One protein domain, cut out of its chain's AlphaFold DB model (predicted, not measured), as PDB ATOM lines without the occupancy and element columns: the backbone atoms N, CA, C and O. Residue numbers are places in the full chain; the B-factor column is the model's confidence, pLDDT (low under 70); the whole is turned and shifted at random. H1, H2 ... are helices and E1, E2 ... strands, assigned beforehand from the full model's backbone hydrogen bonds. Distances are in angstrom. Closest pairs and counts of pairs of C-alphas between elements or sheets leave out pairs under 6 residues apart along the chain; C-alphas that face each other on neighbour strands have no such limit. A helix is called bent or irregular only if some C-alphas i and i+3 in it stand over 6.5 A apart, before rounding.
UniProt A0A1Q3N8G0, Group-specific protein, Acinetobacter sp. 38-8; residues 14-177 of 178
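What this domain is: This is residues 14 to 177 of the 178 residues of the protein "Group-specific protein" of Acinetobacter sp. 38-8 (UniProt A0A1Q3N8G0). One twisted sheet of five strands has H4 packed over one face at its E2 edge, while H2 and H7 lie toward opposite ends of the longest axis. The helices form no bundle, and long loops link many of the later parts. The 164 printed residues hold seven named helices and five strands, in the order E1 E2 H1 H2 H3 H4 H5 E3 E4 E5 H6 H7; the sheet's order is E2 E1 E3 E4 E5, mixed. The class is mixed helices and strands, with under half of the residues in named elements. The whole is compact, with a radius of gyration of the C-alphas of 16.9 A and spans of 47 by 34 by 27 A.

How they stand to each other: Start with E1, residues 14 to 18, and E2, residues 21 to 28, a hairpin with N 16 and O 23 at 2.8 A. H1, residues 29 to 32, only grazes the sheet, and H2, residues 36 to 45, is not on it. H3, residues 56 to 59, is close to H1 but not clearly touching, the C-alphas of Leu 31 and Arg 57 being closest at 5.8 A. H4, residues 68 to 78, makes two layers with the sheet, a helix on one face, at a height of 7.9 A; it is only just over E2, with 3 C-alphas, and slantwise to it at 58 degrees on the local plane, only just short of across. Its closest C-alphas to E2 are Tyr 78 and Arg 26, 5.3 A. H5, residues 82 to 92, only grazes the sheet. E3, residues 107 to 112, is parallel to E1, with N 17 and O 111 at 2.8 A. E4, residues 117 to 120, forms a hairpin with E3, with N 110 and O 119 at 2.8 A. E5, residues 137 to 140, is parallel to E4, with N 118 and O 137 at 2.8 A. H6, residues 143 to 146, only grazes the sheet, and H7, residues 166 to 175, is not on it. Every O i to N i+4 pair is within hydrogen-bond range in H2, H5 and H7, against 5 of 7 in H4; H1, H3 and H6 are too short for such a pair.

Where its parts are: Find C-alpha 14 at (-7.158, -13.256, 28.455), where E1 begins. E2 runs 22.1 A, H2 14.1 A and H5 15.7 A. H4 runs 14.9 A and is irregular: C-alphas 74 and 77 are 7.4 A apart. H7 runs 14.3 A to C-alpha 175 at (-11.310, -37.261, 36.460).

The domain as a whole: The two C-alphas farthest apart are those of Gly 47 and Asp 162, 53.0 A. The printed part has no cut. The links H5 to E3, E4 to E5 and H6 to H7 are long. No printed residue is under 70 in pLDDT.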
ATOM      1  N   VAL A  14      -7.880 -13.198  29.733       98.56
ATOM      2  CA  VAL A  14      -7.158 -13.256  28.455       98.56
ATOM      3  C   VAL A  14      -5.669 -13.046  28.687       98.56
ATOM      4  O   VAL A  14      -5.264 -12.168  29.449       98.56
ATOM      5  N   VAL A  15      -4.854 -13.859  28.014       98.62
ATOM      6  CA  VAL A  15      -3.399 -13.693  27.940       98.62
ATOM      7  C   VAL A  15      -3.060 -12.941  26.666       98.62
ATOM      8  O   VAL A  15      -3.541 -13.293  25.592       98.62
ATOM      9  N   VAL A  16      -2.198 -11.940  26.770       98.75
ATOM     10  CA  VAL A  16      -1.670 -11.204  25.622       98.75
ATOM     11  C   VAL A  16      -0.156 -11.308  25.609       98.75
ATOM     12  O   VAL A  16       0.493 -10.987  26.604       98.75
ATOM     13  N   LYS A  17       0.402 -11.688  24.463       98.50
ATOM     14  CA  LYS A  17       1.823 -11.582  24.152       98.50
ATOM     15  C   LYS A  17       2.033 -10.451  23.154       98.50
ATOM     16  O   LYS A  17       1.462 -10.455  22.069       98.50
ATOM     17  N   GLU A  18       2.836  -9.474  23.544       97.38
ATOM     18  CA  GLU A  18       3.267  -8.376  22.678       97.38
ATOM     19  C   GLU A  18       4.673  -7.958  23.106       97.38
ATOM     20  O   GLU A  18       4.968  -7.876  24.304       97.38
ATOM     21  N   ASN A  19       5.554  -7.701  22.143       95.69
ATOM     22  CA  ASN A  19       6.944  -7.335  22.382       95.69
ATOM     23  C   ASN A  19       7.665  -8.356  23.284       95.69
ATOM     24  O   ASN A  19       8.479  -7.990  24.140       95.69
ATOM     25  N   ARG A  20       7.356  -9.649  23.101       95.44
ATOM     26  CA  ARG A  20       7.836 -10.794  23.896       95.44
ATOM     27  C   ARG A  20       7.481 -10.737  25.383       95.44
ATOM     28  O   ARG A  20       8.152 -11.376  26.193       95.44
ATOM     29  N   ARG A  21       6.462  -9.966  25.763       95.88
ATOM     30  CA  ARG A  21       5.991  -9.853  27.147       95.88
ATOM     31  C   ARG A  21       4.582 -10.396  27.272       95.88
ATOM     32  O   ARG A  21       3.714 -10.035  26.481       95.88
ATOM     33  N   ILE A  22       4.370 -11.210  28.301       98.12
ATOM     34  CA  ILE A  22       3.049 -11.691  28.686       98.12
ATOM     35  C   ILE A  22       2.378 -10.673  29.606       98.12
ATOM     36  O   ILE A  22       2.965 -10.218  30.589       98.12
ATOM     37  N   ARG A  23       1.131 -10.338  29.288       98.44
ATOM     38  CA  ARG A  23       0.212  -9.557  30.119       98.44
ATOM     39  C   ARG A  23      -1.110 -10.295  30.247       98.44
ATOM     40  O   ARG A  23      -1.476 -11.073  29.368       98.44
ATOM     41  N   TRP A  24      -1.821 -10.030  31.333       98.75
ATOM     42  CA  TRP A  24      -3.095 -10.668  31.638       98.75
ATOM     43  C   TRP A  24      -4.169  -9.606  31.792       98.75
ATOM     44  O   TRP A  24      -3.928  -8.551  32.374       98.75
ATOM     45  N   TYR A  25      -5.362  -9.898  31.296       98.62
ATOM     46  CA  TYR A  25      -6.498  -8.993  31.371       98.62
ATOM     47  C   TYR A  25      -7.728  -9.741  31.860       98.62
ATOM     48  O   TYR A  25      -7.917 -10.909  31.517       98.62
ATOM     49  N   ARG A  26      -8.562  -9.058  32.645       98.31
ATOM     50  CA  ARG A  26      -9.893  -9.517  33.035       98.31
ATOM     51  C   ARG A  26     -10.915  -8.462  32.633       98.31
ATOM     52  O   ARG A  26     -10.938  -7.382  33.215       98.31
ATOM     53  N   SER A  27     -11.735  -8.779  31.640       97.00
ATOM     54  CA  SER A  27     -12.731  -7.860  31.082       97.00
ATOM     55  C   SER A  27     -13.885  -8.618  30.438       97.00
ATOM     56  O   SER A  27     -13.886  -9.847  30.378       97.00
ATOM     57  N   GLU A  28     -14.840  -7.876  29.902       95.00
ATOM     58  CA  GLU A  28     -15.933  -8.370  29.082       95.00
ATOM     59  C   GLU A  28     -15.385  -9.086  27.831       95.00
ATOM     60  O   GLU A  28     -14.389  -8.665  27.227       95.00
ATOM     61  N   ARG A  29     -16.043 -10.185  27.443       94.00
ATOM     62  CA  ARG A  29     -15.647 -11.049  26.315       94.00
ATOM     63  C   ARG A  29     -15.617 -10.301  24.980       94.00
ATOM     64  O   ARG A  29     -14.708 -10.511  24.178       94.00
ATOM     65  N   ASP A  30     -16.563  -9.397  24.761       93.12
ATOM     66  CA  ASP A  30     -16.757  -8.730  23.470       93.12
ATOM     67  C   ASP A  30     -15.602  -7.783  23.108       93.12
ATOM     68  O   ASP A  30     -15.307  -7.586  21.927       93.12
ATOM     69  N   LEU A  31     -14.875  -7.262  24.106       95.62
ATOM     70  CA  LEU A  31     -13.684  -6.433  23.883       95.62
ATOM     71  C   LEU A  31     -12.545  -7.203  23.191       95.62
ATOM     72  O   LEU A  31     -11.681  -6.584  22.566       95.62
ATOM     73  N   TRP A  32     -12.557  -8.538  23.261       96.75
ATOM     74  CA  TRP A  32     -11.534  -9.419  22.687       96.75
ATOM     75  C   TRP A  32     -11.896  -9.987  21.311       96.75
ATOM     76  O   TRP A  32     -11.107 -10.719  20.712       96.75
ATOM     77  N   VAL A  33     -13.041  -9.600  20.746       96.12
ATOM     78  CA  VAL A  33     -13.349  -9.843  19.331       96.12
ATOM     79  C   VAL A  33     -12.467  -8.923  18.490       96.12
ATOM     80  O   VAL A  33     -12.761  -7.741  18.326       96.12
ATOM     81  N   LEU A  34     -11.348  -9.444  17.977       97.94
ATOM     82  CA  LEU A  34     -10.325  -8.612  17.339       97.94
ATOM     83  C   LEU A  34     -10.829  -7.925  16.060       97.94
ATOM     84  O   LEU A  34     -10.513  -6.756  15.847       97.94
ATOM     85  N   ASP A  35     -11.666  -8.583  15.262       97.31
ATOM     86  CA  ASP A  35     -12.322  -8.037  14.071       97.31
ATOM     87  C   ASP A  35     -13.851  -8.062  14.241       97.31
ATOM     88  O   ASP A  35     -14.538  -9.035  13.906       97.31
ATOM     89  N   VAL A  36     -14.399  -6.964  14.768       95.00
ATOM     90  CA  VAL A  36     -15.843  -6.838  15.030       95.00
ATOM     91  C   VAL A  36     -16.633  -6.685  13.733       95.00
ATOM     92  O   VAL A  36     -17.817  -7.013  13.691       95.00
ATOM     93  N   ASN A  37     -15.983  -6.266  12.639       94.44
ATOM     94  CA  ASN A  37     -16.624  -6.204  11.329       94.44
ATOM     95  C   ASN A  37     -16.985  -7.610  10.845       94.44
ATOM     96  O   ASN A  37     -18.079  -7.807  10.319       94.44
ATOM     97  N   LYS A  38     -16.115  -8.609  11.049       95.62
ATOM     98  CA  LYS A  38     -16.435 -10.013  10.727       95.62
ATOM     99  C   LYS A  38     -17.612 -10.536  11.547       95.62
ATOM    100  O   LYS A  38     -18.469 -11.223  10.990       95.62
ATOM    101  N   LEU A  39     -17.678 -10.191  12.834       92.94
ATOM    102  CA  LEU A  39     -18.804 -10.558  13.694       92.94
ATOM    103  C   LEU A  39     -20.110  -9.918  13.199       92.94
ATOM    104  O   LEU A  39     -21.072 -10.633  12.911       92.94
ATOM    105  N   ARG A  40     -20.110  -8.593  13.004       93.31
ATOM    106  CA  ARG A  40     -21.243  -7.818  12.474       93.31
ATOM    107  C   ARG A  40     -21.726  -8.356  11.130       93.31
ATOM    108  O   ARG A  40     -22.912  -8.620  10.961       93.31
ATOM    109  N   ASN A  41     -20.811  -8.592  10.192       93.62
ATOM    110  CA  ASN A  41     -21.145  -9.127   8.871       93.62
ATOM    111  C   ASN A  41     -21.782 -10.522   8.950       93.62
ATOM    112  O   ASN A  41     -22.652 -10.836   8.139       93.62
ATOM    113  N   GLY A  42     -21.391 -11.346   9.929       92.31
ATOM    114  CA  GLY A  42     -22.028 -12.638  10.184       92.31
ATOM    115  C   GLY A  42     -23.503 -12.505  10.573       92.31
ATOM    116  O   GLY A  42     -24.341 -13.233  10.043       92.31
ATOM    117  N   PHE A  43     -23.835 -11.547  11.442       92.44
ATOM    118  CA  PHE A  43     -25.223 -11.255  11.817       92.44
ATOM    119  C   PHE A  43     -26.031 -10.663  10.656       92.44
ATOM    120  O   PHE A  43     -27.137 -11.134  10.384       92.44
ATOM    121  N   LEU A  44     -25.458  -9.709   9.913       93.88
ATOM    122  CA  LEU A  44     -26.101  -9.125   8.729       93.88
ATOM    123  C   LEU A  44     -26.415 -10.190   7.667       93.88
ATOM    124  O   LEU A  44     -27.498 -10.190   7.084       93.88
ATOM    125  N   ALA A  45     -25.505 -11.144   7.442       94.06
ATOM    126  CA  ALA A  45     -25.711 -12.241   6.493       94.06
ATOM    127  C   ALA A  45     -26.864 -13.185   6.888       94.06
ATOM    128  O   ALA A  45     -27.432 -13.854   6.027       94.06
ATOM    129  N   LEU A  46     -27.223 -13.227   8.174       94.88
ATOM    130  CA  LEU A  46     -28.368 -13.976   8.697       94.88
ATOM    131  C   LEU A  46     -29.668 -13.147   8.719       94.88
ATOM    132  O   LEU A  46     -30.707 -13.660   9.129       94.88
ATOM    133  N   GLY A  47     -29.631 -11.892   8.256       95.25
ATOM    134  CA  GLY A  47     -30.791 -11.000   8.184       95.25
ATOM    135  C   GLY A  47     -31.120 -10.273   9.488       95.25
ATOM    136  O   GLY A  47     -32.211  -9.714   9.600       95.25
ATOM    137  N   TYR A  48     -30.212 -10.278  10.468       94.31
ATOM    138  CA  TYR A  48     -30.357  -9.465  11.675       94.31
ATOM    139  C   TYR A  48     -29.975  -8.011  11.397       94.31
ATOM    140  O   TYR A  48     -29.041  -7.747  10.640       94.31
ATOM    141  N   ASP A  49     -30.678  -7.083  12.042       90.75
ATOM    142  CA  ASP A  49     -30.277  -5.680  12.102       90.75
ATOM    143  C   ASP A  49     -29.220  -5.508  13.198       90.75
ATOM    144  O   ASP A  49     -29.404  -5.993  14.318       90.75
ATOM    145  N   VAL A  50     -28.100  -4.870  12.864       87.12
ATOM    146  CA  VAL A  50     -26.980  -4.666  13.790       87.12
ATOM    147  C   VAL A  50     -26.730  -3.167  13.894       87.12
ATOM    148  O   VAL A  50     -26.242  -2.585  12.920       87.12
ATOM    149  N   PRO A  51     -27.058  -2.543  15.040       83.94
ATOM    150  CA  PRO A  51     -26.788  -1.131  15.266       83.94
ATOM    151  C   PRO A  51     -25.304  -0.812  15.098       83.94
ATOM    152  O   PRO A  51     -24.444  -1.614  15.468       83.94
ATOM    153  N   ASP A  52     -25.016   0.371  14.561       79.62
ATOM    154  CA  ASP A  52     -23.667   0.920  14.595       79.62
ATOM    155  C   ASP A  52     -23.411   1.517  15.982       79.62
ATOM    156  O   ASP A  52     -24.208   2.310  16.488       79.62
ATOM    157  N   ASP A  53     -22.304   1.104  16.589       85.38
ATOM    158  CA  ASP A  53     -21.782   1.649  17.836       85.38
ATOM    159  C   ASP A  53     -20.324   2.050  17.595       85.38
ATOM    160  O   ASP A  53     -19.403   1.242  17.722       85.38
ATOM    161  N   ASP A  54     -20.142   3.302  17.175       82.44
ATOM    162  CA  ASP A  54     -18.830   3.870  16.849       82.44
ATOM    163  C   ASP A  54     -17.947   4.058  18.095       82.44
ATOM    164  O   ASP A  54     -16.736   4.232  17.966       82.44
ATOM    165  N   ASP A  55     -18.527   4.014  19.300       88.12
ATOM    166  CA  ASP A  55     -17.793   4.138  20.561       88.12
ATOM    167  C   ASP A  55     -17.384   2.764  21.127       88.12
ATOM    168  O   ASP A  55     -16.483   2.679  21.978       88.12
ATOM    169  N   PHE A  56     -17.981   1.672  20.627       89.38
ATOM    170  CA  PHE A  56     -17.640   0.312  21.030       89.38
ATOM    171  C   PHE A  56     -16.140   0.043  20.874       89.38
ATOM    172  O   PHE A  56     -15.507   0.387  19.871       89.38
ATOM    173  N   ARG A  57     -15.546  -0.597  21.892       91.56
ATOM    174  CA  ARG A  57     -14.121  -0.968  21.919       91.56
ATOM    175  C   ARG A  57     -13.201   0.201  21.530       91.56
ATOM    176  O   ARG A  57     -12.264   0.053  20.745       91.56
ATOM    177  N   PHE A  58     -13.473   1.373  22.108       93.44
ATOM    178  CA  PHE A  58     -12.663   2.587  21.949       93.44
ATOM    179  C   PHE A  58     -12.611   3.104  20.499       93.44
ATOM    180  O   PHE A  58     -11.611   3.704  20.091       93.44
ATOM    181  N   GLY A  59     -13.661   2.821  19.720       94.12
ATOM    182  CA  GLY A  59     -13.764   3.135  18.294       94.12
ATOM    183  C   GLY A  59     -12.893   2.266  17.384       94.12
ATOM    184  O   GLY A  59     -12.677   2.595  16.216       94.12
ATOM    185  N   LEU A  60     -12.355   1.154  17.893       96.06
ATOM    186  CA  LEU A  60     -11.568   0.216  17.099       96.06
ATOM    187  C   LEU A  60     -12.474  -0.877  16.538       96.06
ATOM    188  O   LEU A  60     -12.985  -1.729  17.264       96.06
ATOM    189  N   HIS A  61     -12.594  -0.931  15.213       95.12
ATOM    190  CA  HIS A  61     -13.303  -2.015  14.522       95.12
ATOM    191  C   HIS A  61     -12.412  -3.229  14.227       95.12
ATOM    192  O   HIS A  61     -12.881  -4.364  14.143       95.12
ATOM    193  N   ILE A  62     -11.104  -3.017  14.125       97.44
ATOM    194  CA  ILE A  62     -10.112  -4.078  13.955       97.44
ATOM    195  C   ILE A  62      -8.968  -3.782  14.919       97.44
ATOM    196  O   ILE A  62      -8.478  -2.657  14.942       97.44
ATOM    197  N   VAL A  63      -8.565  -4.772  15.709       98.12
ATOM    198  CA  VAL A  63      -7.377  -4.730  16.563       98.12
ATOM    199  C   VAL A  63      -6.354  -5.682  15.978       98.12
ATOM    200  O   VAL A  63      -6.604  -6.881  15.907       98.12
ATOM    201  N   ASP A  64      -5.231  -5.136  15.541       98.12
ATOM    202  CA  ASP A  64      -4.138  -5.850  14.898       98.12
ATOM    203  C   ASP A  64      -2.792  -5.367  15.464       98.12
ATOM    204  O   ASP A  64      -2.726  -4.559  16.389       98.12
ATOM    205  N   GLN A  65      -1.687  -5.855  14.910       96.69
ATOM    206  CA  GLN A  65      -0.342  -5.501  15.357       96.69
ATOM    207  C   GLN A  65       0.012  -4.017  15.149       96.69
ATOM    208  O   GLN A  65       0.963  -3.531  15.750       96.69
ATOM    209  N   GLN A  66      -0.716  -3.283  14.299       97.00
ATOM    210  CA  GLN A  66      -0.446  -1.868  14.020       97.00
ATOM    211  C   GLN A  66      -1.052  -0.951  15.083       97.00
ATOM    212  O   GLN A  66      -0.569   0.165  15.274       97.00
ATOM    213  N   ASN A  67      -2.117  -1.398  15.755       97.44
ATOM    214  CA  ASN A  67      -2.811  -0.623  16.781       97.44
ATOM    215  C   ASN A  67      -2.859  -1.298  18.162       97.44
ATOM    216  O   ASN A  67      -3.466  -0.733  19.075       97.44
ATOM    217  N   ALA A  68      -2.182  -2.441  18.328       97.56
ATOM    218  CA  ALA A  68      -2.054  -3.178  19.583       97.56
ATOM    219  C   ALA A  68      -1.682  -2.267  20.761       97.56
ATOM    220  O   ALA A  68      -2.411  -2.223  21.749       97.56
ATOM    221  N   ASP A  69      -0.646  -1.434  20.609       97.50
ATOM    222  CA  ASP A  69      -0.204  -0.493  21.645       97.50
ATOM    223  C   ASP A  69      -1.337   0.431  22.130       97.50
ATOM    224  O   ASP A  69      -1.506   0.663  23.330       97.50
ATOM    225  N   TYR A  70      -2.131   0.977  21.200       98.12
ATOM    226  CA  TYR A  70      -3.248   1.862  21.532       98.12
ATOM    227  C   TYR A  70      -4.385   1.087  22.201       98.12
ATOM    228  O   TYR A  70      -4.867   1.506  23.254       98.12
ATOM    229  N   PHE A  71      -4.764  -0.063  21.639       98.25
ATOM    230  CA  PHE A  71      -5.786  -0.931  22.216       98.25
ATOM    231  C   PHE A  71      -5.429  -1.340  23.650       98.25
ATOM    232  O   PHE A  71      -6.228  -1.155  24.567       98.25
ATOM    233  N   LEU A  72      -4.206  -1.819  23.877       98.19
ATOM    234  CA  LEU A  72      -3.756  -2.293  25.184       98.19
ATOM    235  C   LEU A  72      -3.601  -1.149  26.190       98.19
ATOM    236  O   LEU A  72      -3.881  -1.328  27.374       98.19
ATOM    237  N   LYS A  73      -3.259   0.061  25.729       98.00
ATOM    238  CA  LYS A  73      -3.323   1.268  26.561       98.00
ATOM    239  C   LYS A  73      -4.754   1.581  27.006       98.00
ATOM    240  O   LYS A  73      -4.953   1.943  28.161       98.00
ATOM    241  N   CYS A  74      -5.746   1.447  26.129       97.81
ATOM    242  CA  CYS A  74      -7.155   1.608  26.499       97.81
ATOM    243  C   CYS A  74      -7.632   0.495  27.450       97.81
ATOM    244  O   CYS A  74      -8.418   0.753  28.363       97.81
ATOM    245  N   MET A  75      -7.100  -0.719  27.290       98.00
ATOM    246  CA  MET A  75      -7.401  -1.873  28.138       98.00
ATOM    247  C   MET A  75      -6.688  -1.863  29.498       98.00
ATOM    248  O   MET A  75      -6.951  -2.741  30.315       98.00
ATOM    249  N   SER A  76      -5.830  -0.881  29.796       97.44
ATOM    250  CA  SER A  76      -4.970  -0.907  30.991       97.44
ATOM    251  C   SER A  76      -5.740  -0.994  32.314       97.44
ATOM    252  O   SER A  76      -5.224  -1.512  33.297       97.44
ATOM    253  N   ARG A  77      -6.984  -0.498  32.363       96.69
ATOM    254  CA  ARG A  77      -7.850  -0.602  33.554       96.69
ATOM    255  C   ARG A  77      -8.296  -2.035  33.868       96.69
ATOM    256  O   ARG A  77      -8.701  -2.301  34.992       96.69
ATOM    257  N   TYR A  78      -8.238  -2.919  32.875       98.06
ATOM    258  CA  TYR A  78      -8.592  -4.333  32.966       98.06
ATOM    259  C   TYR A  78      -7.365  -5.231  33.155       98.06
ATOM    260  O   TYR A  78      -7.507  -6.448  33.271       98.06
ATOM    261  N   GLU A  79      -6.157  -4.658  33.139       98.44
ATOM    262  CA  GLU A  79      -4.927  -5.414  33.339       98.44
ATOM    263  C   GLU A  79      -4.876  -5.959  34.772       98.44
ATOM    264  O   GLU A  79      -5.143  -5.265  35.755       98.44
ATOM    265  N   ILE A  80      -4.527  -7.233  34.883       98.31
ATOM    266  CA  ILE A  80      -4.412  -7.975  36.133       98.31
ATOM    267  C   ILE A  80      -3.018  -8.593  36.186       98.31
ATOM    268  O   ILE A  80      -2.485  -9.060  35.186       98.31
ATOM    269  N   SER A  81      -2.398  -8.594  37.364       98.06
ATOM    270  CA  SER A  81      -1.078  -9.203  37.519       98.06
ATOM    271  C   SER A  81      -1.157 -10.733  37.549       98.06
ATOM    272  O   SER A  81      -2.124 -11.321  38.051       98.06
ATOM    273  N   LYS A  82      -0.090 -11.384  37.076       97.56
ATOM    274  CA  LYS A  82       0.096 -12.834  37.215       97.56
ATOM    275  C   LYS A  82       0.047 -13.244  38.692       97.56
ATOM    276  O   LYS A  82      -0.521 -14.279  39.033       97.56
ATOM    277  N   GLU A  83       0.607 -12.423  39.576       97.75
ATOM    278  CA  GLU A  83       0.657 -12.634  41.022       97.75
ATOM    279  C   GLU A  83      -0.743 -12.608  41.645       97.75
ATOM    280  O   GLU A  83      -1.039 -13.430  42.514       97.75
ATOM    281  N   SER A  84      -1.623 -11.719  41.176       98.00
ATOM    282  CA  SER A  84      -3.022 -11.652  41.611       98.00
ATOM    283  C   SER A  84      -3.781 -12.927  41.239       98.00
ATOM    284  O   SER A  84      -4.459 -13.494  42.093       98.00
ATOM    285  N   LEU A  85      -3.638 -13.410  39.996       98.12
ATOM    286  CA  LEU A  85      -4.249 -14.672  39.548       98.12
ATOM    287  C   LEU A  85      -3.699 -15.874  40.320       98.12
ATOM    288  O   LEU A  85      -4.462 -16.711  40.795       98.12
ATOM    289  N   SER A  86      -2.378 -15.921  40.492       98.00
ATOM    290  CA  SER A  86      -1.684 -16.952  41.268       98.00
ATOM    291  C   SER A  86      -2.195 -17.009  42.711       98.00
ATOM    292  O   SER A  86      -2.566 -18.076  43.195       98.00
ATOM    293  N   SER A  87      -2.308 -15.853  43.372       97.81
ATOM    294  CA  SER A  87      -2.800 -15.756  44.754       97.81
ATOM    295  C   SER A  87      -4.268 -16.167  44.879       97.81
ATOM    296  O   SER A  87      -4.624 -16.874  45.822       97.81
ATOM    297  N   ALA A  88      -5.115 -15.753  43.929       97.81
ATOM    298  CA  ALA A  88      -6.518 -16.157  43.889       97.81
ATOM    299  C   ALA A  88      -6.651 -17.678  43.730       97.81
ATOM    300  O   ALA A  88      -7.380 -18.318  44.488       97.81
ATOM    301  N   LEU A  89      -5.870 -18.279  42.826       98.12
ATOM    302  CA  LEU A  89      -5.865 -19.727  42.650       98.12
ATOM    303  C   LEU A  89      -5.407 -20.438  43.924       98.12
ATOM    304  O   LEU A  89      -6.062 -21.383  44.345       98.12
ATOM    305  N   SER A  90      -4.336 -19.982  44.577       97.06
ATOM    306  CA  SER A  90      -3.857 -20.591  45.827       97.06
ATOM    307  C   SER A  90      -4.898 -20.549  46.953       97.06
ATOM    308  O   SER A  90      -4.904 -21.444  47.798       97.06
ATOM    309  N   LEU A  91      -5.782 -19.544  46.967       97.38
ATOM    310  CA  LEU A  91      -6.872 -19.439  47.939       97.38
ATOM    311  C   LEU A  91      -7.982 -20.471  47.680       97.38
ATOM    312  O   LEU A  91      -8.470 -21.089  48.623       97.38
ATOM    313  N   GLU A  92      -8.368 -20.670  46.419       97.56
ATOM    314  CA  GLU A  92      -9.493 -21.539  46.036       97.56
ATOM    315  C   GLU A  92      -9.085 -23.016  45.840       97.56
ATOM    316  O   GLU A  92      -9.873 -23.941  46.074       97.56
ATOM    317  N   TYR A  93      -7.826 -23.259  45.467       96.69
ATOM    318  CA  TYR A  93      -7.277 -24.575  45.128       96.69
ATOM    319  C   TYR A  93      -7.439 -25.661  46.213       96.69
ATOM    320  O   TYR A  93      -7.697 -26.816  45.849       96.69
ATOM    321  N   PRO A  94      -7.305 -25.385  47.530       96.00
ATOM    322  CA  PRO A  94      -7.485 -26.408  48.561       96.00
ATOM    323  C   PRO A  94      -8.899 -27.003  48.599       96.00
ATOM    324  O   PRO A  94      -9.050 -28.184  48.909       96.00
ATOM    325  N   SER A  95      -9.923 -26.208  48.274       95.88
ATOM    326  CA  SER A  95     -11.328 -26.639  48.226       95.88
ATOM    327  C   SER A  95     -11.782 -27.127  46.849       95.88
ATOM    328  O   SER A  95     -12.781 -27.845  46.768       95.88
ATOM    329  N   ALA A  96     -11.063 -26.768  45.784       96.50
ATOM    330  CA  ALA A  96     -11.395 -27.148  44.416       96.50
ATOM    331  C   ALA A  96     -11.254 -28.665  44.186       96.50
ATOM    332  O   ALA A  96     -10.193 -29.270  44.402       96.50
ATOM    333  N   LYS A  97     -12.330 -29.288  43.705       95.62
ATOM    334  CA  LYS A  97     -12.405 -30.705  43.326       95.62
ATOM    335  C   LYS A  97     -12.041 -30.928  41.866       95.62
ATOM    336  O   LYS A  97     -11.665 -32.033  41.497       95.62
ATOM    337  N   SER A  98     -12.152 -29.907  41.030       96.12
ATOM    338  CA  SER A  98     -11.806 -29.975  39.617       96.12
ATOM    339  C   SER A  98     -11.483 -28.593  39.062       96.12
ATOM    340  O   SER A  98     -11.669 -27.584  39.739       96.12
ATOM    341  N   TRP A  99     -11.023 -28.545  37.812       94.94
ATOM    342  CA  TRP A  99     -10.818 -27.282  37.102       94.94
ATOM    343  C   TRP A  99     -12.103 -26.445  37.013       94.94
ATOM    344  O   TRP A  99     -12.037 -25.226  37.133       94.94
ATOM    345  N   TRP A 100     -13.271 -27.091  36.915       93.75
ATOM    346  CA  TRP A 100     -14.570 -26.415  36.843       93.75
ATOM    347  C   TRP A 100     -14.857 -25.505  38.040       93.75
ATOM    348  O   TRP A 100     -15.556 -24.510  37.879       93.75
ATOM    349  N   ASP A 101     -14.301 -25.811  39.217       95.56
ATOM    350  CA  ASP A 101     -14.518 -25.017  40.432       95.56
ATOM    351  C   ASP A 101     -13.744 -23.687  40.418       95.56
ATOM    352  O   ASP A 101     -14.052 -22.800  41.204       95.56
ATOM    353  N   VAL A 102     -12.730 -23.559  39.552       96.31
ATOM    354  CA  VAL A 102     -11.825 -22.396  39.486       96.31
ATOM    355  C   VAL A 102     -11.643 -21.859  38.063       96.31
ATOM    356  O   VAL A 102     -10.728 -21.078  37.799       96.31
ATOM    357  N   GLN A 103     -12.487 -22.288  37.119       94.62
ATOM    358  CA  GLN A 103     -12.340 -21.976  35.694       94.62
ATOM    359  C   GLN A 103     -12.337 -20.466  35.401       94.62
ATOM    360  O   GLN A 103     -11.650 -20.030  34.484       94.62
ATOM    361  N   HIS A 104     -13.011 -19.649  36.223       94.25
ATOM    362  CA  HIS A 104     -13.062 -18.179  36.121       94.25
ATOM    363  C   HIS A 104     -11.707 -17.486  36.337       94.25
ATOM    364  O   HIS A 104     -11.550 -16.291  36.059       94.25
ATOM    365  N   LEU A 105     -10.718 -18.202  36.875       96.81
ATOM    366  CA  LEU A 105      -9.346 -17.714  37.010       96.81
ATOM    367  C   LEU A 105      -8.504 -18.001  35.761       96.81
ATOM    368  O   LEU A 105      -7.506 -17.320  35.536       96.81
ATOM    369  N   PHE A 106      -8.872 -19.012  34.974       97.25
ATOM    370  CA  PHE A 106      -8.069 -19.481  33.852       97.25
ATOM    371  C   PHE A 106      -8.357 -18.690  32.578       97.25
ATOM    372  O   PHE A 106      -9.493 -18.278  32.339       97.25
ATOM    373  N   PRO A 107      -7.328 -18.466  31.743       97.62
ATOM    374  CA  PRO A 107      -7.516 -17.753  30.502       97.62
ATOM    375  C   PRO A 107      -8.301 -18.607  29.515       97.62
ATOM    376  O   PRO A 107      -8.043 -19.802  29.383       97.62
ATOM    377  N   ILE A 108      -9.187 -17.966  28.762       97.50
ATOM    378  CA  ILE A 108      -9.914 -18.620  27.666       97.50
ATOM    379  C   ILE A 108      -9.410 -18.207  26.285       97.50
ATOM    380  O   ILE A 108      -9.856 -18.737  25.268       97.50
ATOM    381  N   MET A 109      -8.496 -17.239  26.233       98.19
ATOM    382  CA  MET A 109      -7.919 -16.730  24.997       98.19
ATOM    383  C   MET A 109      -6.456 -16.339  25.215       98.19
ATOM    384  O   MET A 109      -6.096 -15.777  26.252       98.19
ATOM    385  N   PHE A 110      -5.629 -16.632  24.218       98.75
ATOM    386  CA  PHE A 110      -4.241 -16.221  24.097       98.75
ATOM    387  C   PHE A 110      -4.090 -15.429  22.800       98.75
ATOM    388  O   PHE A 110      -4.240 -15.990  21.715       98.75
ATOM    389  N   VAL A 111      -3.795 -14.135  22.904       98.75
ATOM    390  CA  VAL A 111      -3.558 -13.244  21.762       98.75
ATOM    391  C   VAL A 111      -2.061 -13.008  21.622       98.75
ATOM    392  O   VAL A 111      -1.442 -12.433  22.512       98.75
ATOM    393  N   ASP A 112      -1.480 -13.436  20.509       98.62
ATOM    394  CA  ASP A 112      -0.071 -13.231  20.181       98.62
ATOM    395  C   ASP A 112       0.058 -12.173  19.082       98.62
ATOM    396  O   ASP A 112      -0.108 -12.473  17.897       98.62
ATOM    397  N   PHE A 113       0.330 -10.927  19.476       98.50
ATOM    398  CA  PHE A 113       0.568  -9.829  18.538       98.50
ATOM    399  C   PHE A 113       1.919  -9.953  17.825       98.50
ATOM    400  O   PHE A 113       2.052  -9.430  16.719       98.50
ATOM    401  N   ASP A 114       2.892 -10.657  18.414       97.62
ATOM    402  CA  ASP A 114       4.213 -10.845  17.805       97.62
ATOM    403  C   ASP A 114       4.117 -11.783  16.592       97.62
ATOM    404  O   ASP A 114       4.708 -11.517  15.546       97.62
ATOM    405  N   GLU A 115       3.319 -12.848  16.713       97.88
ATOM    406  CA  GLU A 115       3.149 -13.878  15.675       97.88
ATOM    407  C   GLU A 115       1.828 -13.757  14.891       97.88
ATOM    408  O   GLU A 115       1.556 -14.565  14.003       97.88
ATOM    409  N   CYS A 116       0.985 -12.765  15.202       98.44
ATOM    410  CA  CYS A 116      -0.349 -12.589  14.611       98.44
ATOM    411  C   CYS A 116      -1.229 -13.851  14.748       98.44
ATOM    412  O   CYS A 116      -1.890 -14.283  13.794       98.44
ATOM    413  N   THR A 117      -1.231 -14.466  15.939       98.44
ATOM    414  CA  THR A 117      -2.023 -15.675  16.218       98.44
ATOM    415  C   THR A 117      -2.956 -15.519  17.410       98.44
ATOM    416  O   THR A 117      -2.688 -14.760  18.337       98.44
ATOM    417  N   VAL A 118      -4.052 -16.271  17.393       98.69
ATOM    418  CA  VAL A 118      -4.991 -16.396  18.505       98.69
ATOM    419  C   VAL A 118      -5.229 -17.872  18.788       98.69
ATOM    420  O   VAL A 118      -5.623 -18.617  17.893       98.69
ATOM    421  N   GLY A 119      -5.031 -18.280  20.037       98.50
ATOM    422  CA  GLY A 119      -5.561 -19.534  20.567       98.50
ATOM    423  C   GLY A 119      -6.751 -19.239  21.466       98.50
ATOM    424  O   GLY A 119      -6.685 -18.311  22.271       98.50
ATOM    425  N   ALA A 120      -7.833 -20.001  21.358       97.56
ATOM    426  CA  ALA A 120      -8.967 -19.862  22.264       97.56
ATOM    427  C   ALA A 120      -9.501 -21.222  22.722       97.56
ATOM    428  O   ALA A 120      -9.532 -22.179  21.949       97.56
ATOM    429  N   PHE A 121      -9.926 -21.292  23.983       95.94
ATOM    430  CA  PHE A 121     -10.471 -22.491  24.609       95.94
ATOM    431  C   PHE A 121     -11.535 -22.109  25.638       95.94
ATOM    432  O   PHE A 121     -11.239 -21.490  26.656       95.94
ATOM    433  N   TYR A 122     -12.789 -22.442  25.356       92.69
ATOM    434  CA  TYR A 122     -13.951 -22.086  26.175       92.69
ATOM    435  C   TYR A 122     -15.098 -23.066  25.896       92.69
ATOM    436  O   TYR A 122     -15.101 -23.758  24.874       92.69
ATOM    437  N   TYR A 123     -16.080 -23.126  26.800       86.06
ATOM    438  CA  TYR A 123     -17.230 -24.026  26.672       86.06
ATOM    439  C   TYR A 123     -18.424 -23.386  25.946       86.06
ATOM    440  O   TYR A 123     -19.219 -24.105  25.337       86.06
ATOM    441  N   ASP A 124     -18.554 -22.055  25.978       87.69
ATOM    442  CA  ASP A 124     -19.657 -21.323  25.358       87.69
ATOM    443  C   ASP A 124     -19.277 -19.922  24.849       87.69
ATOM    444  O   ASP A 124     -18.155 -19.441  25.012       87.69
ATOM    445  N   GLY A 125     -20.251 -19.266  24.214       87.44
ATOM    446  CA  GLY A 125     -20.148 -17.876  23.794       87.44
ATOM    447  C   GLY A 125     -19.594 -17.665  22.388       87.44
ATOM    448  O   GLY A 125     -19.661 -18.531  21.508       87.44
ATOM    449  N   ILE A 126     -19.112 -16.445  22.156       88.38
ATOM    450  CA  ILE A 126     -18.591 -16.009  20.861       88.38
ATOM    451  C   ILE A 126     -17.327 -16.792  20.525       88.38
ATOM    452  O   ILE A 126     -16.398 -16.890  21.324       88.38
ATOM    453  N   ARG A 127     -17.275 -17.288  19.286       93.19
ATOM    454  CA  ARG A 127     -16.111 -17.991  18.748       93.19
ATOM    455  C   ARG A 127     -14.999 -17.029  18.335       93.19
ATOM    456  O   ARG A 127     -14.823 -16.770  17.145       93.19
ATOM    457  N   MET A 128     -14.341 -16.422  19.327       94.94
ATOM    458  CA  MET A 128     -13.393 -15.307  19.169       94.94
ATOM    459  C   MET A 128     -12.259 -15.609  18.180       94.94
ATOM    460  O   MET A 128     -11.873 -14.733  17.409       94.94
ATOM    461  N   GLU A 129     -11.788 -16.855  18.118       97.06
ATOM    462  CA  GLU A 129     -10.758 -17.323  17.185       97.06
ATOM    463  C   GLU A 129     -11.161 -17.177  15.709       97.06
ATOM    464  O   GLU A 129     -10.312 -17.156  14.823       97.06
ATOM    465  N   ARG A 130     -12.457 -17.034  15.411       96.88
ATOM    466  CA  ARG A 130     -12.959 -16.833  14.041       96.88
ATOM    467  C   ARG A 130     -12.993 -15.372  13.616       96.88
ATOM    468  O   ARG A 130     -13.112 -15.085  12.424       96.88
ATOM    469  N   TYR A 131     -12.911 -14.459  14.574       97.12
ATOM    470  CA  TYR A 131     -13.058 -13.022  14.374       97.12
ATOM    471  C   TYR A 131     -11.718 -12.323  14.602       97.12
ATOM    472  O   TYR A 131     -11.611 -11.376  15.375       97.12
ATOM    473  N   VAL A 132     -10.681 -12.827  13.933       98.12
ATOM    474  CA  VAL A 132      -9.323 -12.264  13.945       98.12
ATOM    475  C   VAL A 132      -9.089 -11.360  12.730       98.12
ATOM    476  O   VAL A 132      -9.798 -11.517  11.728       98.12
ATOM    477  N   PRO A 133      -8.108 -10.440  12.757       98.06
ATOM    478  CA  PRO A 133      -7.782  -9.593  11.613       98.06
ATOM    479  C   PRO A 133      -7.396 -10.396  10.368       98.06
ATOM    480  O   PRO A 133      -7.152 -11.603  10.397       98.06
ATOM    481  N   ASN A 134      -7.343  -9.728   9.221       96.62
ATOM    482  CA  ASN A 134      -6.863 -10.379   8.006       96.62
ATOM    483  C   ASN A 134      -5.385 -10.768   8.142       96.62
ATOM    484  O   ASN A 134      -4.588 -10.018   8.698       96.62
ATOM    485  N   ASN A 135      -5.030 -11.929   7.587       95.81
ATOM    486  CA  ASN A 135      -3.697 -12.542   7.668       95.81
ATOM    487  C   ASN A 135      -3.272 -13.013   9.069       95.81
ATOM    488  O   ASN A 135      -2.137 -13.450   9.228       95.81
ATOM    489  N   TRP A 136      -4.169 -12.967  10.054       98.38
ATOM    490  CA  TRP A 136      -3.968 -13.614  11.347       98.38
ATOM    491  C   TRP A 136      -4.466 -15.060  11.320       98.38
ATOM    492  O   TRP A 136      -5.371 -15.403  10.554       98.38
ATOM    493  N   CYS A 137      -3.899 -15.900  12.184       98.44
ATOM    494  CA  CYS A 137      -4.333 -17.283  12.369       98.44
ATOM    495  C   CYS A 137      -5.059 -17.438  13.708       98.44
ATOM    496  O   CYS A 137      -4.469 -17.192  14.757       98.44
ATOM    497  N   GLY A 138      -6.327 -17.845  13.678       98.25
ATOM    498  CA  GLY A 138      -7.096 -18.174  14.875       98.25
ATOM    499  C   GLY A 138      -7.386 -19.669  14.954       98.25
ATOM    500  O   GLY A 138      -7.770 -20.281  13.956       98.25
ATOM    501  N   GLU A 139      -7.209 -20.251  16.137       97.94
ATOM    502  CA  GLU A 139      -7.382 -21.680  16.382       97.94
ATOM    503  C   GLU A 139      -8.133 -21.941  17.694       97.94
ATOM    504  O   GLU A 139      -7.903 -21.276  18.708       97.94
ATOM    505  N   PHE A 140      -9.027 -22.934  17.673       98.00
ATOM    506  CA  PHE A 140      -9.661 -23.457  18.878       98.00
ATOM    507  C   PHE A 140      -8.787 -24.584  19.436       98.00
ATOM    508  O   PHE A 140      -8.784 -25.687  18.891       98.00
ATOM    509  N   ILE A 141      -8.012 -24.280  20.476       97.81
ATOM    510  CA  ILE A 141      -6.950 -25.140  21.010       97.81
ATOM    511  C   ILE A 141      -6.802 -24.920  22.511       97.81
ATOM    512  O   ILE A 141      -6.845 -23.776  22.965       97.81
ATOM    513  N   ASP A 142      -6.561 -25.991  23.274       96.50
ATOM    514  CA  ASP A 142      -6.214 -25.905  24.696       96.50
ATOM    515  C   ASP A 142      -4.769 -25.407  24.857       96.50
ATOM    516  O   ASP A 142      -3.840 -26.133  25.212       96.50
ATOM    517  N   PHE A 143      -4.556 -24.124  24.565       97.56
ATOM    518  CA  PHE A 143      -3.239 -23.490  24.598       97.56
ATOM    519  C   PHE A 143      -2.573 -23.558  25.982       97.56
ATOM    520  O   PHE A 143      -1.351 -23.442  26.080       97.56
ATOM    521  N   ALA A 144      -3.342 -23.752  27.060       95.62
ATOM    522  CA  ALA A 144      -2.794 -23.907  28.400       95.62
ATOM    523  C   ALA A 144      -1.955 -25.193  28.519       95.62
ATOM    524  O   ALA A 144      -0.909 -25.174  29.182       95.62
ATOM    525  N   ASN A 145      -2.367 -26.264  27.830       94.69
ATOM    526  CA  ASN A 145      -1.701 -27.569  27.822       94.69
ATOM    527  C   ASN A 145      -0.885 -27.847  26.545       94.69
ATOM    528  O   ASN A 145       0.107 -28.571  26.611       94.69
ATOM    529  N   GLU A 146      -1.273 -27.287  25.398       96.69
ATOM    530  CA  GLU A 146      -0.717 -27.660  24.086       96.69
ATOM    531  C   GLU A 146       0.385 -26.724  23.570       96.69
ATOM    532  O   GLU A 146       1.215 -27.141  22.760       96.69
ATOM    533  N   TYR A 147       0.440 -25.462  24.016       97.44
ATOM    534  CA  TYR A 147       1.490 -24.545  23.564       97.44
ATOM    535  C   TYR A 147       2.859 -24.919  24.141       97.44
ATOM    536  O   TYR A 147       3.000 -25.238  25.323       97.44
ATOM    537  N   SER A 148       3.883 -24.840  23.286       96.75
ATOM    538  CA  SER A 148       5.275 -25.107  23.649       96.75
ATOM    539  C   SER A 148       5.832 -24.065  24.627       96.75
ATOM    540  O   SER A 148       5.336 -22.941  24.703       96.75
ATOM    541  N   GLU A 149       6.935 -24.402  25.303       95.19
ATOM    542  CA  GLU A 149       7.652 -23.479  26.203       95.19
ATOM    543  C   GLU A 149       8.149 -22.200  25.514       95.19
ATOM    544  O   GLU A 149       8.289 -21.166  26.160       95.19
ATOM    545  N   GLU A 150       8.400 -22.249  24.203       94.25
ATOM    546  CA  GLU A 150       8.771 -21.071  23.411       94.25
ATOM    547  C   GLU A 150       7.570 -20.143  23.173       94.25
ATOM    548  O   GLU A 150       7.700 -18.915  23.195       94.25
ATOM    549  N   LYS A 151       6.384 -20.726  22.957       95.56
ATOM    550  CA  LYS A 151       5.172 -19.956  22.684       95.56
ATOM    551  C   LYS A 151       4.577 -19.384  23.969       95.56
ATOM    552  O   LYS A 151       4.320 -18.180  24.020       95.56
ATOM    553  N   PHE A 152       4.416 -20.226  24.991       96.94
ATOM    554  CA  PHE A 152       3.868 -19.865  26.293       96.94
ATOM    555  C   PHE A 152       4.590 -20.625  27.414       96.94
ATOM    556  O   PHE A 152       4.231 -21.756  27.756       96.94
ATOM    557  N   SER A 153       5.623 -19.997  27.978       96.06
ATOM    558  CA  SER A 153       6.482 -20.635  28.972       96.06
ATOM    559  C   SER A 153       5.729 -20.981  30.254       96.06
ATOM    560  O   SER A 153       4.906 -20.208  30.749       96.06
ATOM    561  N   SER A 154       6.101 -22.099  30.877       95.44
ATOM    562  CA  SER A 154       5.697 -22.440  32.243       95.44
ATOM    563  C   SER A 154       6.013 -21.330  33.249       95.44
ATOM    564  O   SER A 154       5.286 -21.159  34.223       95.44
ATOM    565  N   SER A 155       7.057 -20.529  33.004       95.56
ATOM    566  CA  SER A 155       7.385 -19.380  33.853       95.56
ATOM    567  C   SER A 155       6.383 -18.225  33.752       95.56
ATOM    568  O   SER A 155       6.350 -17.404  34.664       95.56
ATOM    569  N   ASP A 156       5.524 -18.183  32.731       96.94
ATOM    570  CA  ASP A 156       4.470 -17.174  32.571       96.94
ATOM    571  C   ASP A 156       3.103 -17.667  33.067       96.94
ATOM    572  O   ASP A 156       2.269 -16.866  33.487       96.94
ATOM    573  N   LYS A 157       2.879 -18.984  33.096       97.81
ATOM    574  CA  LYS A 157       1.635 -19.616  33.562       97.81
ATOM    575  C   LYS A 157       1.451 -19.412  35.072       97.81
ATOM    576  O   LYS A 157       2.231 -19.922  35.873       97.81
ATOM    577  N   PHE A 158       0.419 -18.672  35.493       97.62
ATOM    578  CA  PHE A 158       0.196 -18.373  36.923       97.62
ATOM    579  C   PHE A 158      -0.110 -19.618  37.772       97.62
ATOM    580  O   PHE A 158       0.106 -19.607  38.981       97.62
ATOM    581  N   TRP A 159      -0.611 -20.683  37.141       97.94
ATOM    582  CA  TRP A 159      -0.930 -21.959  37.784       97.94
ATOM    583  C   TRP A 159       0.273 -22.896  37.923       97.94
ATOM    584  O   TRP A 159       0.128 -23.978  38.492       97.94
ATOM    585  N   VAL A 160       1.449 -22.510  37.418       97.38
ATOM    586  CA  VAL A 160       2.698 -23.219  37.695       97.38
ATOM    587  C   VAL A 160       3.341 -22.582  38.926       97.38
ATOM    588  O   VAL A 160       3.895 -21.483  38.858       97.38
ATOM    589  N   GLN A 161       3.245 -23.267  40.066       93.19
ATOM    590  CA  GLN A 161       3.726 -22.798  41.370       93.19
ATOM    591  C   GLN A 161       4.726 -23.803  41.941       93.19
ATOM    592  O   GLN A 161       4.438 -24.996  41.985       93.19
ATOM    593  N   ASP A 162       5.914 -23.346  42.350       89.50
ATOM    594  CA  ASP A 162       6.967 -24.186  42.952       89.50
ATOM    595  C   ASP A 162       7.293 -25.471  42.155       89.50
ATOM    596  O   ASP A 162       7.561 -26.535  42.714       89.50
ATOM    597  N   GLY A 163       7.249 -25.386  40.820       89.19
ATOM    598  CA  GLY A 163       7.485 -26.520  39.917       89.19
ATOM    599  C   GLY A 163       6.315 -27.506  39.800       89.19
ATOM    600  O   GLY A 163       6.463 -28.547  39.161       89.19
ATOM    601  N   GLN A 164       5.160 -27.199  40.392       94.38
ATOM    602  CA  GLN A 164       3.925 -27.965  40.258       94.38
ATOM    603  C   GLN A 164       2.970 -27.293  39.278       94.38
ATOM    604  O   GLN A 164       2.721 -26.093  39.358       94.38
ATOM    605  N   ASP A 165       2.385 -28.095  38.394       96.88
ATOM    606  CA  ASP A 165       1.296 -27.671  37.522       96.88
ATOM    607  C   ASP A 165      -0.048 -27.916  38.224       96.88
ATOM    608  O   ASP A 165      -0.549 -29.046  38.299       96.88
ATOM    609  N   LEU A 166      -0.628 -26.846  38.773       97.56
ATOM    610  CA  LEU A 166      -1.896 -26.926  39.491       97.56
ATOM    611  C   LEU A 166      -3.076 -27.244  38.561       97.56
ATOM    612  O   LEU A 166      -4.007 -27.919  39.002       97.56
ATOM    613  N   LEU A 167      -3.029 -26.840  37.286       96.81
ATOM    614  CA  LEU A 167      -4.054 -27.168  36.289       96.81
ATOM    615  C   LEU A 167      -4.087 -28.675  36.029       96.81
ATOM    616  O   LEU A 167      -5.141 -29.308  36.125       96.81
ATOM    617  N   ALA A 168      -2.920 -29.279  35.797       96.44
ATOM    618  CA  ALA A 168      -2.807 -30.721  35.606       96.44
ATOM    619  C   ALA A 168      -3.322 -31.505  36.828       96.44
ATOM    620  O   ALA A 168      -3.953 -32.557  36.684       96.44
ATOM    621  N   LEU A 169      -3.079 -31.004  38.044       96.62
ATOM    622  CA  LEU A 169      -3.595 -31.610  39.273       96.62
ATOM    623  C   LEU A 169      -5.119 -31.462  39.402       96.62
ATOM    624  O   LEU A 169      -5.778 -32.437  39.761       96.62
ATOM    625  N   LEU A 170      -5.688 -30.297  39.084       96.62
ATOM    626  CA  LEU A 170      -7.141 -30.073  39.080       96.62
ATOM    627  C   LEU A 170      -7.855 -30.989  38.082       96.62
ATOM    628  O   LEU A 170      -8.860 -31.609  38.431       96.62
ATOM    629  N   ASN A 171      -7.297 -31.152  36.880       94.38
ATOM    630  CA  ASN A 171      -7.830 -32.062  35.866       94.38
ATOM    631  C   ASN A 171      -7.839 -33.518  36.360       94.38
ATOM    632  O   ASN A 171      -8.837 -34.223  36.211       94.38
ATOM    633  N   LYS A 172      -6.768 -33.958  37.041       95.19
ATOM    634  CA  LYS A 172      -6.714 -35.290  37.673       95.19
ATOM    635  C   LYS A 172      -7.746 -35.459  38.790       95.19
ATOM    636  O   LYS A 172      -8.353 -36.523  38.888       95.19
ATOM    637  N   ARG A 173      -7.957 -34.443  39.639       94.62
ATOM    638  CA  ARG A 173      -8.981 -34.498  40.702       94.62
ATOM    639  C   ARG A 173     -10.389 -34.638  40.115       94.62
ATOM    640  O   ARG A 173     -11.157 -35.473  40.591       94.62
ATOM    641  N   GLY A 174     -10.682 -33.889  39.051       91.25
ATOM    642  CA  GLY A 174     -11.954 -33.971  38.337       91.25
ATOM    643  C   GLY A 174     -12.198 -35.356  37.744       91.25
ATOM    644  O   GLY A 174     -13.250 -35.938  37.983       91.25
ATOM    645  N   ALA A 175     -11.203 -35.929  37.061       90.06
ATOM    646  CA  ALA A 175     -11.310 -37.261  36.460       90.06
ATOM    647  C   ALA A 175     -11.552 -38.389  37.484       90.06
ATOM    648  O   ALA A 175     -12.224 -39.364  37.168       90.06
ATOM    649  N   ASN A 176     -11.031 -38.253  38.708       84.25
ATOM    650  CA  ASN A 176     -11.210 -39.235  39.786       84.25
ATOM    651  C   ASN A 176     -12.513 -39.054  40.585       84.25
ATOM    652  O   ASN A 176     -12.797 -39.858  41.470       84.25
ATOM    653  N   SER A 177     -13.259 -37.974  40.335       72.06
ATOM    654  CA  SER A 177     -14.518 -37.662  41.027       72.06
ATOM    655  C   SER A 177     -15.758 -38.159  40.268       72.06
ATOM    656  O   SER A 177     -16.875 -37.912  40.725       72.06
TER     657      SER A 177